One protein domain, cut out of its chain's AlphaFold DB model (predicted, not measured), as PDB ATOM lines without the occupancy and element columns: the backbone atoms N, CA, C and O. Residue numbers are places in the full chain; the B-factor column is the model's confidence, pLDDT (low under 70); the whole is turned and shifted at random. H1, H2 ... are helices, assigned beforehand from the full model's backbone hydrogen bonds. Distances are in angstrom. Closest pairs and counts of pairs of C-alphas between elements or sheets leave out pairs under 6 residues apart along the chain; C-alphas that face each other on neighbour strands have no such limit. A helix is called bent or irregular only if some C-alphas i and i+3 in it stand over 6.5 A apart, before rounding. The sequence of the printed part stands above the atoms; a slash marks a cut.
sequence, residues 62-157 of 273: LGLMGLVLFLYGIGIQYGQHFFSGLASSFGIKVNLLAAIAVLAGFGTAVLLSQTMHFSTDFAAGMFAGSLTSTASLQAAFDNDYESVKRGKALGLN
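What this domain is: This is residues 62 to 157 of the 273 residues of an uncharacterized protein of Vibrio aestuarianus (UniProt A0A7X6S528). A loose, open bracket of helices: the bent helix H1 and the long helix H2 make three sides, with arm H1b standing between arm H1a and H2, and the chain folds back from the far end of H2 through the short helices H3 and H4 into the space between H2 and H1a. Beyond them H5 leads away from the bracket, and residues 150 to 155 stick out at its far end. The printed part has 96 residues with five named helices, H1 to H5 in order along the chain, and no named strand; its class is all helix. The whole is loose, with a radius of gyration of the C-alphas of 17.2 A, and only just elongated, spanning 51 by 34 by 23 A.

Where its parts are: H1, residues 62 to 87, begins with C-alpha 62 at (96.906, 66.312, 169.928). By its hydrogen bonds it was assigned as one helix, but it is bent: C-alphas 77 and 80 are 8.0 A apart. Its arms are H1a, residues 62 to 77, 22.3 A long, and H1b, residues 80 to 87, 12.0 A. H2, residues 89 to 115, is the longest helix at 39.1 A and begins with C-alpha 89 at (79.194, 92.696, 194.580). H3 is residues 120 to 130, 15.0 A; H4 is residues 134 to 141, 10.7 A; H5 is residues 145 to 153, 12.5 A, with C-alpha 153 at (121.653, 68.838, 194.804).

How they stand to each other: H1a and H1b are about perpendicular, at 73 degrees. H1b and H2 touch only at the corner by their link, H2 with residues 91 to 95 alone; their closest C-alphas, of Gly 85 and Gly 91, are 4.0 A apart, and their lines are about perpendicular at 88 degrees. H2 and H3 form a helical hairpin at a steep tilt of 40 degrees, opposite ways; H2 touches H3 with residues 105 to 113 alone, and the closest C-alphas, of Ala 109 and Ala 123, are 5.8 A apart. H3 and H4 form a second helical hairpin, touching at a shallow tilt of 8 degrees, opposite ways; their closest C-alphas, of Ala 128 and Leu 137, are 5.1 A apart. H1a touches no helix but is near H4. H3 and H5 are close but not clearly touching, the closest C-alphas being those of Asp 121 and Tyr 145 at 7.8 A. H4 and H5 are apart. Every O i to N i+4 pair is within hydrogen-bond range in H1a, H3, H4 and H5; in H1b 3 of 4 are, and in H2 22 of 23.

The domain as a whole: The C-alphas farthest apart, of Ser 89 and Leu 154, are 51.8 A from each other. The printed part has no cut, and its four links between helices are tight. Residues 72 to 80 of H1 stand free, as do residues 150 to 155, of which 150 to 153 belong to H5. The mean pLDDT of the printed part is 86.2, and residues 141 to 146 are under 70.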
ATOM      1  N   LEU A  62      98.263  66.814 169.727       85.00
ATOM      2  CA  LEU A  62      96.906  66.312 169.928       85.00
ATOM      3  C   LEU A  62      96.382  66.634 171.336       85.00
ATOM      4  O   LEU A  62      95.234  67.049 171.487       85.00
ATOM      5  N   GLY A  63      97.244  66.508 172.352       82.00
ATOM      6  CA  GLY A  63      96.935  66.922 173.723       82.00
ATOM      7  C   GLY A  63      96.684  68.429 173.819       82.00
ATOM      8  O   GLY A  63      95.686  68.852 174.402       82.00
ATOM      9  N   LEU A  64      97.528  69.238 173.167       82.88
ATOM     10  CA  LEU A  64      97.348  70.690 173.083       82.88
ATOM     11  C   LEU A  64      96.057  71.073 172.352       82.88
ATOM     12  O   LEU A  64      95.327  71.937 172.827       82.88
ATOM     13  N   MET A  65      95.736  70.416 171.235       88.25
ATOM     14  CA  MET A  65      94.476  70.636 170.522       88.25
ATOM     15  C   MET A  65      93.271  70.311 171.407       88.25
ATOM     16  O   MET A  65      92.349  71.118 171.490       88.25
ATOM     17  N   GLY A  66      93.290  69.173 172.108       87.62
ATOM     18  CA  GLY A  66      92.235  68.799 173.050       87.62
ATOM     19  C   GLY A  66      92.059  69.826 174.170       87.62
ATOM     20  O   GLY A  66      90.936  70.241 174.450       87.62
ATOM     21  N   LEU A  67      93.165  70.299 174.756       86.50
ATOM     22  CA  LEU A  67      93.153  71.345 175.779       86.50
ATOM     23  C   LEU A  67      92.591  72.669 175.245       86.50
ATOM     24  O   LEU A  67      91.761  73.285 175.907       86.50
ATOM     25  N   VAL A  68      93.009  73.103 174.052       89.44
ATOM     26  CA  VAL A  68      92.517  74.342 173.427       89.44
ATOM     27  C   VAL A  68      91.024  74.242 173.125       89.44
ATOM     28  O   VAL A  68      90.286  75.170 173.446       89.44
ATOM     29  N   LEU A  69      90.555  73.120 172.574       91.88
ATOM     30  CA  LEU A  69      89.129  72.885 172.318       91.88
ATOM     31  C   LEU A  69      88.315  72.864 173.618       91.88
ATOM     32  O   LEU A  69      87.237  73.455 173.678       91.88
ATOM     33  N   PHE A  70      88.846  72.236 174.669       88.12
ATOM     34  CA  PHE A  70      88.238  72.233 175.996       88.12
ATOM     35  C   PHE A  70      88.130  73.650 176.577       88.12
ATOM     36  O   PHE A  70      87.039  74.076 176.954       88.12
ATOM     37  N   LEU A  71      89.231  74.409 176.602       89.00
ATOM     38  CA  LEU A  71      89.253  75.783 177.111       89.00
ATOM     39  C   LEU A  71      88.351  76.712 176.292       89.00
ATOM     40  O   LEU A  71      87.663  77.552 176.867       89.00
ATOM     41  N   TYR A  72      88.305  76.536 174.971       93.12
ATOM     42  CA  TYR A  72      87.396  77.265 174.092       93.12
ATOM     43  C   TYR A  72      85.928  76.980 174.434       93.12
ATOM     44  O   TYR A  72      85.139  77.912 174.594       93.12
ATOM     45  N   GLY A  73      85.570  75.705 174.617       92.44
ATOM     46  CA  GLY A  73      84.222  75.297 175.018       92.44
ATOM     47  C   GLY A  73      83.806  75.882 176.369       92.44
ATOM     48  O   GLY A  73      82.731  76.470 176.476       92.44
ATOM     49  N   ILE A  74      84.680  75.802 177.379       89.00
ATOM     50  CA  ILE A  74      84.475  76.440 178.691       89.00
ATOM     51  C   ILE A  74      84.316  77.959 178.541       89.00
ATOM     52  O   ILE A  74      83.415  78.548 179.140       89.00
ATOM     53  N   GLY A  75      85.147  78.593 177.711       90.38
ATOM     54  CA  GLY A  75      85.091  80.029 177.445       90.38
ATOM     55  C   GLY A  75      83.753  80.473 176.856       90.38
ATOM     56  O   GLY A  75      83.189  81.467 177.310       90.38
ATOM     57  N   ILE A  76      83.199  79.720 175.903       92.81
ATOM     58  CA  ILE A  76      81.865  79.999 175.349       92.81
ATOM     59  C   ILE A  76      80.772  79.729 176.384       92.81
ATOM     60  O   ILE A  76      79.894  80.567 176.579       92.81
ATOM     61  N   GLN A  77      80.828  78.579 177.058       92.12
ATOM     62  CA  GLN A  77      79.788  78.131 177.986       92.12
ATOM     63  C   GLN A  77      79.631  79.064 179.192       92.12
ATOM     64  O   GLN A  77      78.513  79.289 179.656       92.12
ATOM     65  N   TYR A  78      80.744  79.596 179.700       89.06
ATOM     66  CA  TYR A  78      80.780  80.383 180.932       89.06
ATOM     67  C   TYR A  78      81.200  81.843 180.727       89.06
ATOM     68  O   TYR A  78      81.243  82.593 181.699       89.06
ATOM     69  N   GLY A  79      81.466  82.293 179.495       88.62
ATOM     70  CA  GLY A  79      82.000  83.633 179.223       88.62
ATOM     71  C   GLY A  79      81.139  84.774 179.774       88.62
ATOM     72  O   GLY A  79      81.647  85.664 180.451       88.62
ATOM     73  N   GLN A  80      79.818  84.734 179.573       84.69
ATOM     74  CA  GLN A  80      78.911  85.765 180.108       84.69
ATOM     75  C   GLN A  80      78.821  85.730 181.647       84.69
ATOM     76  O   GLN A  80      78.781  86.772 182.313       84.69
ATOM     77  N   HIS A  81      78.836  84.527 182.227       86.12
ATOM     78  CA  HIS A  81      78.847  84.329 183.678       86.12
ATOM     79  C   HIS A  81      80.156  84.803 184.316       86.12
ATOM     80  O   HIS A  81      80.143  85.346 185.416       86.12
ATOM     81  N   PHE A  82      81.276  84.677 183.606       85.50
ATOM     82  CA  PHE A  82      82.571  85.173 184.052       85.50
ATOM     83  C   PHE A  82      82.560  86.697 184.234       85.50
ATOM     84  O   PHE A  82      82.895  87.183 185.312       85.50
ATOM     85  N   PHE A  83      82.111  87.464 183.233       84.06
ATOM     86  CA  PHE A  83      82.090  88.931 183.333       84.06
ATOM     87  C   PHE A  83      81.114  89.442 184.398       84.06
ATOM     88  O   PHE A  83      81.449  90.351 185.160       84.06
ATOM     89  N   SER A  84      79.931  88.831 184.506       81.19
ATOM     90  CA  SER A  84      78.975  89.165 185.573       81.19
ATOM     91  C   SER A  84      79.495  88.786 186.968       81.19
ATOM     92  O   SER A  84      79.238  89.501 187.939       81.19
ATOM     93  N   GLY A  85      80.287  87.718 187.078       85.50
ATOM     94  CA  GLY A  85      80.971  87.301 188.304       85.50
ATOM     95  C   GLY A  85      82.233  88.102 188.649       85.50
ATOM     96  O   GLY A  85      82.696  88.033 189.783       85.50
ATOM     97  N   LEU A  86      82.798  88.884 187.727       85.06
ATOM     98  CA  LEU A  86      84.056  89.595 187.979       85.06
ATOM     99  C   LEU A  86      83.853  90.894 188.776       85.06
ATOM    100  O   LEU A  86      84.611  91.173 189.701       85.06
ATOM    101  N   ALA A  87      82.826  91.673 188.424       78.75
ATOM    102  CA  ALA A  87      82.621  93.029 188.947       78.75
ATOM    103  C   ALA A  87      81.383  93.185 189.844       78.75
ATOM    104  O   ALA A  87      81.225  94.214 190.502       78.75
ATOM    105  N   SER A  88      80.485  92.196 189.886       87.88
ATOM    106  CA  SER A  88      79.312  92.278 190.759       87.88
ATOM    107  C   SER A  88      79.701  92.130 192.232       87.88
ATOM    108  O   SER A  88      80.609  91.377 192.583       87.88
ATOM    109  N   SER A  89      78.964  92.791 193.129       85.69
ATOM    110  CA  SER A  89      79.194  92.696 194.580       85.69
ATOM    111  C   SER A  89      79.070  91.264 195.116       85.69
ATOM    112  O   SER A  89      79.700  90.919 196.114       85.69
ATOM    113  N   PHE A  90      78.261  90.421 194.465       88.50
ATOM    114  CA  PHE A  90      78.197  88.987 194.750       88.50
ATOM    115  C   PHE A  90      79.409  88.247 194.171       88.50
ATOM    116  O   PHE A  90      80.051  87.475 194.878       88.50
ATOM    117  N   GLY A  91      79.768  88.541 192.922       89.75
ATOM    118  CA  GLY A  91      80.915  87.962 192.236       89.75
ATOM    119  C   GLY A  91      82.240  88.173 192.967       89.75
ATOM    120  O   GLY A  91      82.991  87.224 193.158       89.75
ATOM    121  N   ILE A  92      82.479  89.369 193.512       89.81
ATOM    122  CA  ILE A  92      83.669  89.657 194.332       89.81
ATOM    123  C   ILE A  92      83.746  88.731 195.557       89.81
ATOM    124  O   ILE A  92      84.820  88.218 195.868       89.81
ATOM    125  N   LYS A  93      82.619  88.466 196.235       92.38
ATOM    126  CA  LYS A  93      82.586  87.547 197.390       92.38
ATOM    127  C   LYS A  93      82.921  86.116 196.975       92.38
ATOM    128  O   LYS A  93      83.686  85.448 197.665       92.38
ATOM    129  N   VAL A  94      82.379  85.660 195.846       91.75
ATOM    130  CA  VAL A  94      82.650  84.318 195.308       91.75
ATOM    131  C   VAL A  94      84.101  84.196 194.836       91.75
ATOM    132  O   VAL A  94      84.746  83.194 195.131       91.75
ATOM    133  N   ASN A  95      84.657  85.226 194.194       92.06
ATOM    134  CA  ASN A  95      86.058  85.256 193.769       92.06
ATOM    135  C   ASN A  95      87.011  85.227 194.964       92.06
ATOM    136  O   ASN A  95      88.013  84.519 194.930       92.06
ATOM    137  N   LEU A  96      86.691  85.954 196.041       94.69
ATOM    138  CA  LEU A  96      87.472  85.904 197.274       94.69
ATOM    139  C   LEU A  96      87.432  84.504 197.896       94.69
ATOM    140  O   LEU A  96      88.473  83.976 198.281       94.69
ATOM    141  N   LEU A  97      86.254  83.875 197.947       94.56
ATOM    142  CA  LEU A  97      86.114  82.510 198.452       94.56
ATOM    143  C   LEU A  97      86.895  81.504 197.592       94.56
ATOM    144  O   LEU A  97      87.592  80.649 198.136       94.56
ATOM    145  N   ALA A  98      86.838  81.641 196.266       92.38
ATOM    146  CA  ALA A  98      87.611  80.825 195.336       92.38
ATOM    147  C   ALA A  98      89.124  81.024 195.529       92.38
ATOM    148  O   ALA A  98      89.866  80.046 195.590       92.38
ATOM    149  N   ALA A  99      89.586  82.266 195.695       93.94
ATOM    150  CA  ALA A  99      90.990  82.563 195.963       93.94
ATOM    151  C   ALA A  99      91.464  81.934 197.282       93.94
ATOM    152  O   ALA A  99      92.524  81.313 197.316       93.94
ATOM    153  N   ILE A 100      90.659  82.028 198.347       96.31
ATOM    154  CA  ILE A 100      90.952  81.377 199.631       96.31
ATOM    155  C   ILE A 100      91.025  79.856 199.455       96.31
ATOM    156  O   ILE A 100      91.967  79.244 199.947       96.31
ATOM    157  N   ALA A 101      90.086  79.248 198.726       94.81
ATOM    158  CA  ALA A 101      90.088  77.808 198.472       94.81
ATOM    159  C   ALA A 101      91.343  77.354 197.703       94.81
ATOM    160  O   ALA A 101      91.977  76.371 198.085       94.81
ATOM    161  N   VAL A 102      91.748  78.098 196.669       94.44
ATOM    162  CA  VAL A 102      92.967  77.810 195.895       94.44
ATOM    163  C   VAL A 102      94.219  77.957 196.763       94.44
ATOM    164  O   VAL A 102      95.078  77.076 196.750       94.44
ATOM    165  N   LEU A 103      94.320  79.029 197.555       95.56
ATOM    166  CA  LEU A 103      95.451  79.252 198.461       95.56
ATOM    167  C   LEU A 103      95.519  78.197 199.569       95.56
ATOM    168  O   LEU A 103      96.608  77.736 199.903       95.56
ATOM    169  N   ALA A 104      94.375  77.777 200.109       95.88
ATOM    170  CA  ALA A 104      94.303  76.700 201.091       95.88
ATOM    171  C   ALA A 104      94.741  75.360 200.481       95.88
ATOM    172  O   ALA A 104      95.540  74.642 201.087       95.88
ATOM    173  N   GLY A 105      94.295  75.048 199.259       94.62
ATOM    174  CA  GLY A 105      94.748  73.873 198.511       94.62
ATOM    175  C   GLY A 105      96.254  73.901 198.243       94.62
ATOM    176  O   GLY A 105      96.939  72.903 198.459       94.62
ATOM    177  N   PHE A 106      96.792  75.061 197.862       93.69
ATOM    178  CA  PHE A 106      98.226  75.251 197.636       93.69
ATOM    179  C   PHE A 106      99.025  75.066 198.929       93.69
ATOM    180  O   PHE A 106      99.984  74.298 198.957       93.69
ATOM    181  N   GLY A 107      98.597  75.709 200.019       94.69
ATOM    182  CA  GLY A 107      99.222  75.559 201.332       94.69
ATOM    183  C   GLY A 107      99.209  74.108 201.813       94.69
ATOM    184  O   GLY A 107     100.224  73.613 202.293       94.69
ATOM    185  N   THR A 108      98.098  73.398 201.601       94.31
ATOM    186  CA  THR A 108      97.976  71.970 201.935       94.31
ATOM    187  C   THR A 108      98.932  71.117 201.101       94.31
ATOM    188  O   THR A 108      99.630  70.269 201.654       94.31
ATOM    189  N   ALA A 109      99.028  71.363 199.790       93.19
ATOM    190  CA  ALA A 109      99.950  70.644 198.912       93.19
ATOM    191  C   ALA A 109     101.421  70.868 199.306       93.19
ATOM    192  O   ALA A 109     102.200  69.915 199.348       93.19
ATOM    193  N   VAL A 110     101.797  72.104 199.654       91.88
ATOM    194  CA  VAL A 110     103.149  72.438 200.134       91.88
ATOM    195  C   VAL A 110     103.438  71.770 201.480       91.88
ATOM    196  O   VAL A 110     104.492  71.157 201.641       91.88
ATOM    197  N   LEU A 111     102.500  71.835 202.429       93.88
ATOM    198  CA  LEU A 111     102.652  71.220 203.749       93.88
ATOM    199  C   LEU A 111     102.818  69.698 203.647       93.88
ATOM    200  O   LEU A 111     103.709  69.122 204.271       93.88
ATOM    201  N   LEU A 112     101.997  69.039 202.825       92.62
ATOM    202  CA  LEU A 112     102.109  67.602 202.571       92.62
ATOM    203  C   LEU A 112     103.411  67.250 201.850       92.62
ATOM    204  O   LEU A 112     104.053  66.267 202.209       92.62
ATOM    205  N   SER A 113     103.848  68.062 200.883       91.06
ATOM    206  CA  SER A 113     105.132  67.853 200.203       91.06
ATOM    207  C   SER A 113     106.305  67.885 201.180       91.06
ATOM    208  O   SER A 113     107.200  67.048 201.080       91.06
ATOM    209  N   GLN A 114     106.281  68.801 202.151       89.25
ATOM    210  CA  GLN A 114     107.339  68.927 203.153       89.25
ATOM    211  C   GLN A 114     107.297  67.814 204.204       89.25
ATOM    212  O   GLN A 114     108.343  67.286 204.563       89.25
ATOM    213  N   THR A 115     106.108  67.445 204.686       92.56
ATOM    214  CA  THR A 115     105.946  66.438 205.752       92.56
ATOM    215  C   THR A 115     106.136  65.004 205.260       92.56
ATOM    216  O   THR A 115     106.720  64.191 205.968       92.56
ATOM    217  N   MET A 116     105.680  64.695 204.045       90.50
ATOM    218  CA  MET A 116     105.772  63.359 203.442       90.50
ATOM    219  C   MET A 116     106.950  63.218 202.466       90.50
ATOM    220  O   MET A 116     107.108  62.174 201.838       90.50
ATOM    221  N   HIS A 117     107.779  64.259 202.323       85.50
ATOM    222  CA  HIS A 117     108.944  64.294 201.430       85.50
ATOM    223  C   HIS A 117     108.629  63.973 199.956       85.50
ATOM    224  O   HIS A 117     109.450  63.400 199.236       85.50
ATOM    225  N   PHE A 118     107.445  64.362 199.477       80.88
ATOM    226  CA  PHE A 118     107.080  64.180 198.072       80.88
ATOM    227  C   PHE A 118     107.867  65.117 197.149       80.88
ATOM    228  O   PHE A 118     108.169  66.259 197.510       80.88
ATOM    229  N   SER A 119     108.153  64.659 195.923       79.25
ATOM    230  CA  SER A 119     108.720  65.524 194.885       79.25
ATOM    231  C   SER A 119     107.769  66.677 194.554       79.25
ATOM    232  O   SER A 119     106.548  66.569 194.695       79.25
ATOM    233  N   THR A 120     108.335  67.801 194.112       79.50
ATOM    234  CA  THR A 120     107.557  68.991 193.752       79.50
ATOM    235  C   THR A 120     106.621  68.699 192.582       79.50
ATOM    236  O   THR A 120     105.488  69.166 192.594       79.50
ATOM    237  N   ASP A 121     107.040  67.846 191.647       78.50
ATOM    238  CA  ASP A 121     106.216  67.381 190.529       78.50
ATOM    239  C   ASP A 121     104.992  66.595 191.007       78.50
ATOM    240  O   ASP A 121     103.872  66.837 190.560       78.50
ATOM    241  N   PHE A 122     105.184  65.687 191.970       82.31
ATOM    242  CA  PHE A 122     104.088  64.912 192.543       82.31
ATOM    243  C   PHE A 122     103.125  65.814 193.322       82.31
ATOM    244  O   PHE A 122     101.910  65.698 193.172       82.31
ATOM    245  N   ALA A 123     103.648  66.769 194.098       89.25
ATOM    246  CA  ALA A 123     102.836  67.755 194.806       89.25
ATOM    247  C   ALA A 123     102.053  68.672 193.850       89.25
ATOM    248  O   ALA A 123     100.877  68.942 194.094       89.25
ATOM    249  N   ALA A 124     102.664  69.106 192.744       87.44
ATOM    250  CA  ALA A 124     102.007  69.899 191.708       87.44
ATOM    251  C   ALA A 124     100.910  69.097 190.988       87.44
ATOM    252  O   ALA A 124      99.809  69.609 190.786       87.44
ATOM    253  N   GLY A 125     101.171  67.822 190.680       87.06
ATOM    254  CA  GLY A 125     100.182  66.900 190.125       87.06
ATOM    255  C   GLY A 125      99.004  66.661 191.074       87.06
ATOM    256  O   GLY A 125      97.850  66.756 190.657       87.06
ATOM    257  N   MET A 126      99.269  66.437 192.365       90.50
ATOM    258  CA  MET A 126      98.226  66.305 193.391       90.50
ATOM    259  C   MET A 126      97.417  67.591 193.568       90.50
ATOM    260  O   MET A 126      96.192  67.533 193.659       90.50
ATOM    261  N   PHE A 127      98.070  68.754 193.597       92.69
ATOM    262  CA  PHE A 127      97.400  70.053 193.666       92.69
ATOM    263  C   PHE A 127      96.467  70.253 192.467       92.69
ATOM    264  O   PHE A 127      95.285  70.546 192.637       92.69
ATOM    265  N   ALA A 128      96.970  70.022 191.253       91.12
ATOM    266  CA  ALA A 128      96.180  70.170 190.041       91.12
ATOM    267  C   ALA A 128      95.019  69.165 189.974       91.12
ATOM    268  O   ALA A 128      93.903  69.547 189.621       91.12
ATOM    269  N   GLY A 129      95.257  67.903 190.347       88.06
ATOM    270  CA  GLY A 129      94.240  66.853 190.366       88.06
ATOM    271  C   GLY A 129      93.156  67.088 191.420       88.06
ATOM    272  O   GLY A 129      91.972  67.012 191.101       88.06
ATOM    273  N   SER A 130      93.541  67.434 192.651       91.38
ATOM    274  CA  SER A 130      92.601  67.692 193.757       91.38
ATOM    275  C   SER A 130      91.724  68.920 193.520       91.38
ATOM    276  O   SER A 130      90.540  68.893 193.847       91.38
ATOM    277  N   LEU A 131      92.269  69.968 192.896       92.00
ATOM    278  CA  LEU A 131      91.500  71.141 192.475       92.00
ATOM    279  C   LEU A 131      90.839  70.971 191.103       92.00
ATOM    280  O   LEU A 131      90.238  71.918 190.595       92.00
ATOM    281  N   THR A 132      90.928  69.788 190.485       88.69
ATOM    282  CA  THR A 132      90.346  69.483 189.164       88.69
ATOM    283  C   THR A 132      90.733  70.500 188.079       88.69
ATOM    284  O   THR A 132      89.945  70.848 187.203       88.69
ATOM    285  N   SER A 133      91.962  71.016 188.144       86.81
ATOM    286  CA  SER A 133      92.442  72.103 187.294       86.81
ATOM    287  C   SER A 133      93.394  71.585 186.216       86.81
ATOM    288  O   SER A 133      94.610  71.530 186.403       86.81
ATOM    289  N   THR A 134      92.844  71.260 185.044       82.44
ATOM    290  CA  THR A 134      93.621  70.795 183.879       82.44
ATOM    291  C   THR A 134      94.675  71.814 183.435       82.44
ATOM    292  O   THR A 134      95.782  71.437 183.066       82.44
ATOM    293  N   ALA A 135      94.371  73.113 183.522       78.44
ATOM    294  CA  ALA A 135      95.328  74.173 183.204       78.44
ATOM    295  C   ALA A 135      96.511  74.205 184.189       78.44
ATOM    296  O   ALA A 135      97.649  74.403 183.769       78.44
ATOM    297  N   SER A 136      96.260  73.953 185.480       83.19
ATOM    298  CA  SER A 136      97.328  73.843 186.484       83.19
ATOM    299  C   SER A 136      98.205  72.617 186.238       83.19
ATOM    300  O   SER A 136      99.423  72.706 186.365       83.19
ATOM    301  N   LEU A 137      97.605  71.490 185.833       83.56
ATOM    302  CA  LEU A 137      98.347  70.279 185.479       83.56
ATOM    303  C   LEU A 137      99.244  70.518 184.255       83.56
ATOM    304  O   LEU A 137     100.415  70.154 184.272       83.56
ATOM    305  N   GLN A 138      98.727  71.190 183.223       76.81
ATOM    306  CA  GLN A 138      99.525  71.549 182.050       76.81
ATOM    307  C   GLN A 138     100.682  72.490 182.412       76.81
ATOM    308  O   GLN A 138     101.797  72.285 181.946       76.81
ATOM    309  N   ALA A 139     100.444  73.490 183.266       75.12
ATOM    310  CA  ALA A 139     101.494  74.393 183.738       75.12
ATOM    311  C   ALA A 139     102.587  73.663 184.543       75.12
ATOM    312  O   ALA A 139     103.752  74.061 184.489       75.12
ATOM    313  N   ALA A 140     102.223  72.591 185.257       73.38
ATOM    314  CA  ALA A 140     103.175  71.723 185.946       73.38
ATOM    315  C   ALA A 140     104.033  70.905 184.964       73.38
ATOM    316  O   ALA A 140     105.229  70.760 185.191       73.38
ATOM    317  N   PHE A 141     103.458  70.421 183.855       67.44
ATOM    318  CA  PHE A 141     104.202  69.686 182.821       67.44
ATOM    319  C   PHE A 141     105.121  70.562 181.963       67.44
ATOM    320  O   PHE A 141     106.119  70.073 181.444       67.44
ATOM    321  N   ASP A 142     104.794  71.843 181.797       59.84
ATOM    322  CA  ASP A 142     105.483  72.745 180.864       59.84
ATOM    323  C   ASP A 142     106.898  73.156 181.319       59.84
ATOM    324  O   ASP A 142     107.599  73.875 180.611       59.84
ATOM    325  N   ASN A 143     107.359  72.724 182.498       58.44
ATOM    326  CA  ASN A 143     108.650  73.156 183.016       58.44
ATOM    327  C   ASN A 143     109.464  72.034 183.678       58.44
ATOM    328  O   ASN A 143     109.038  71.425 184.656       58.44
ATOM    329  N   ASP A 144     110.698  71.834 183.205       67.50
ATOM    330  CA  ASP A 144     111.650  70.852 183.744       67.50
ATOM    331  C   ASP A 144     112.297  71.341 185.059       67.50
ATOM    332  O   ASP A 144     113.461  71.750 185.126       67.50
ATOM    333  N   TYR A 145     111.499  71.350 186.128       69.00
ATOM    334  CA  TYR A 145     111.941  71.693 187.480       69.00
ATOM    335  C   TYR A 145     112.967  70.688 188.037       69.00
ATOM    336  O   TYR A 145     113.905  71.077 188.744       69.00
ATOM    337  N   GLU A 146     112.847  69.408 187.686       69.75
ATOM    338  CA  GLU A 146     113.717  68.345 188.198       69.75
ATOM    339  C   GLU A 146     115.167  68.478 187.723       69.75
ATOM    340  O   GLU A 146     116.097  68.219 188.494       69.75
ATOM    341  N   SER A 147     115.413  68.963 186.504       73.81
ATOM    342  CA  SER A 147     116.778  69.286 186.064       73.81
ATOM    343  C   SER A 147     117.435  70.377 186.921       73.81
ATOM    344  O   SER A 147     118.607  70.253 187.285       73.81
ATOM    345  N   VAL A 148     116.677  71.393 187.350       81.88
ATOM    346  CA  VAL A 148     117.180  72.444 188.252       81.88
ATOM    347  C   VAL A 148     117.431  71.895 189.656       81.88
ATOM    348  O   VAL A 148     118.465  72.184 190.261       81.88
ATOM    349  N   LYS A 149     116.508  71.083 190.178       78.38
ATOM    350  CA  LYS A 149     116.624  70.457 191.500       78.38
ATOM    351  C   LYS A 149     117.845  69.537 191.590       78.38
ATOM    352  O   LYS A 149     118.611  69.650 192.546       78.38
ATOM    353  N   ARG A 150     118.070  68.686 190.581       79.75
ATOM    354  CA  ARG A 150     119.270  67.835 190.481       79.75
ATOM    355  C   ARG A 150     120.548  68.665 190.436       79.75
ATOM    356  O   ARG A 150     121.480  68.368 191.176       79.75
ATOM    357  N   GLY A 151     120.574  69.736 189.640       81.06
ATOM    358  CA  GLY A 151     121.718  70.647 189.591       81.06
ATOM    359  C   GLY A 151     122.055  71.235 190.964       81.06
ATOM    360  O   GLY A 151     123.202  71.171 191.397       81.06
ATOM    361  N   LYS A 152     121.047  71.718 191.700       85.75
ATOM    362  CA  LYS A 152     121.240  72.237 193.063       85.75
ATOM    363  C   LYS A 152     121.718  71.174 194.052       85.75
ATOM    364  O   LYS A 152     122.564  71.476 194.886       85.75
ATOM    365  N   ALA A 153     121.205  69.947 193.959       82.75
ATOM    366  CA  ALA A 153     121.653  68.838 194.804       82.75
ATOM    367  C   ALA A 153     123.140  68.499 194.588       82.75
ATOM    368  O   ALA A 153     123.813  68.068 195.517       82.75
ATOM    369  N   LEU A 154     123.663  68.752 193.384       90.75
ATOM    370  CA  LEU A 154     125.082  68.618 193.039       90.75
ATOM    371  C   LEU A 154     125.919  69.864 193.393       90.75
ATOM    372  O   LEU A 154     127.086  69.942 193.020       90.75
ATOM    373  N   GLY A 155     125.340  70.857 194.077       87.25
ATOM    374  CA  GLY A 155     126.015  72.111 194.422       87.25
ATOM    375  C   GLY A 155     126.175  73.090 193.254       87.25
ATOM    376  O   GLY A 155     126.897  74.075 193.382       87.25
ATOM    377  N   LEU A 156     125.512  72.853 192.116       86.94
ATOM    378  CA  LEU A 156     125.546  73.764 190.972       86.94
ATOM    379  C   LEU A 156     124.609  74.955 191.196       86.94
ATOM    380  O   LEU A 156     123.507  74.817 191.739       86.94
ATOM    381  N   ASN A 157     125.011  76.125 190.695       81.88
ATOM    382  CA  ASN A 157     124.173  77.322 190.689       81.88
ATOM    383  C   ASN A 157     123.100  77.230 189.585       81.88
ATOM    384  O   ASN A 157     123.220  77.828 188.517       81.88
TER     385      ASN A 157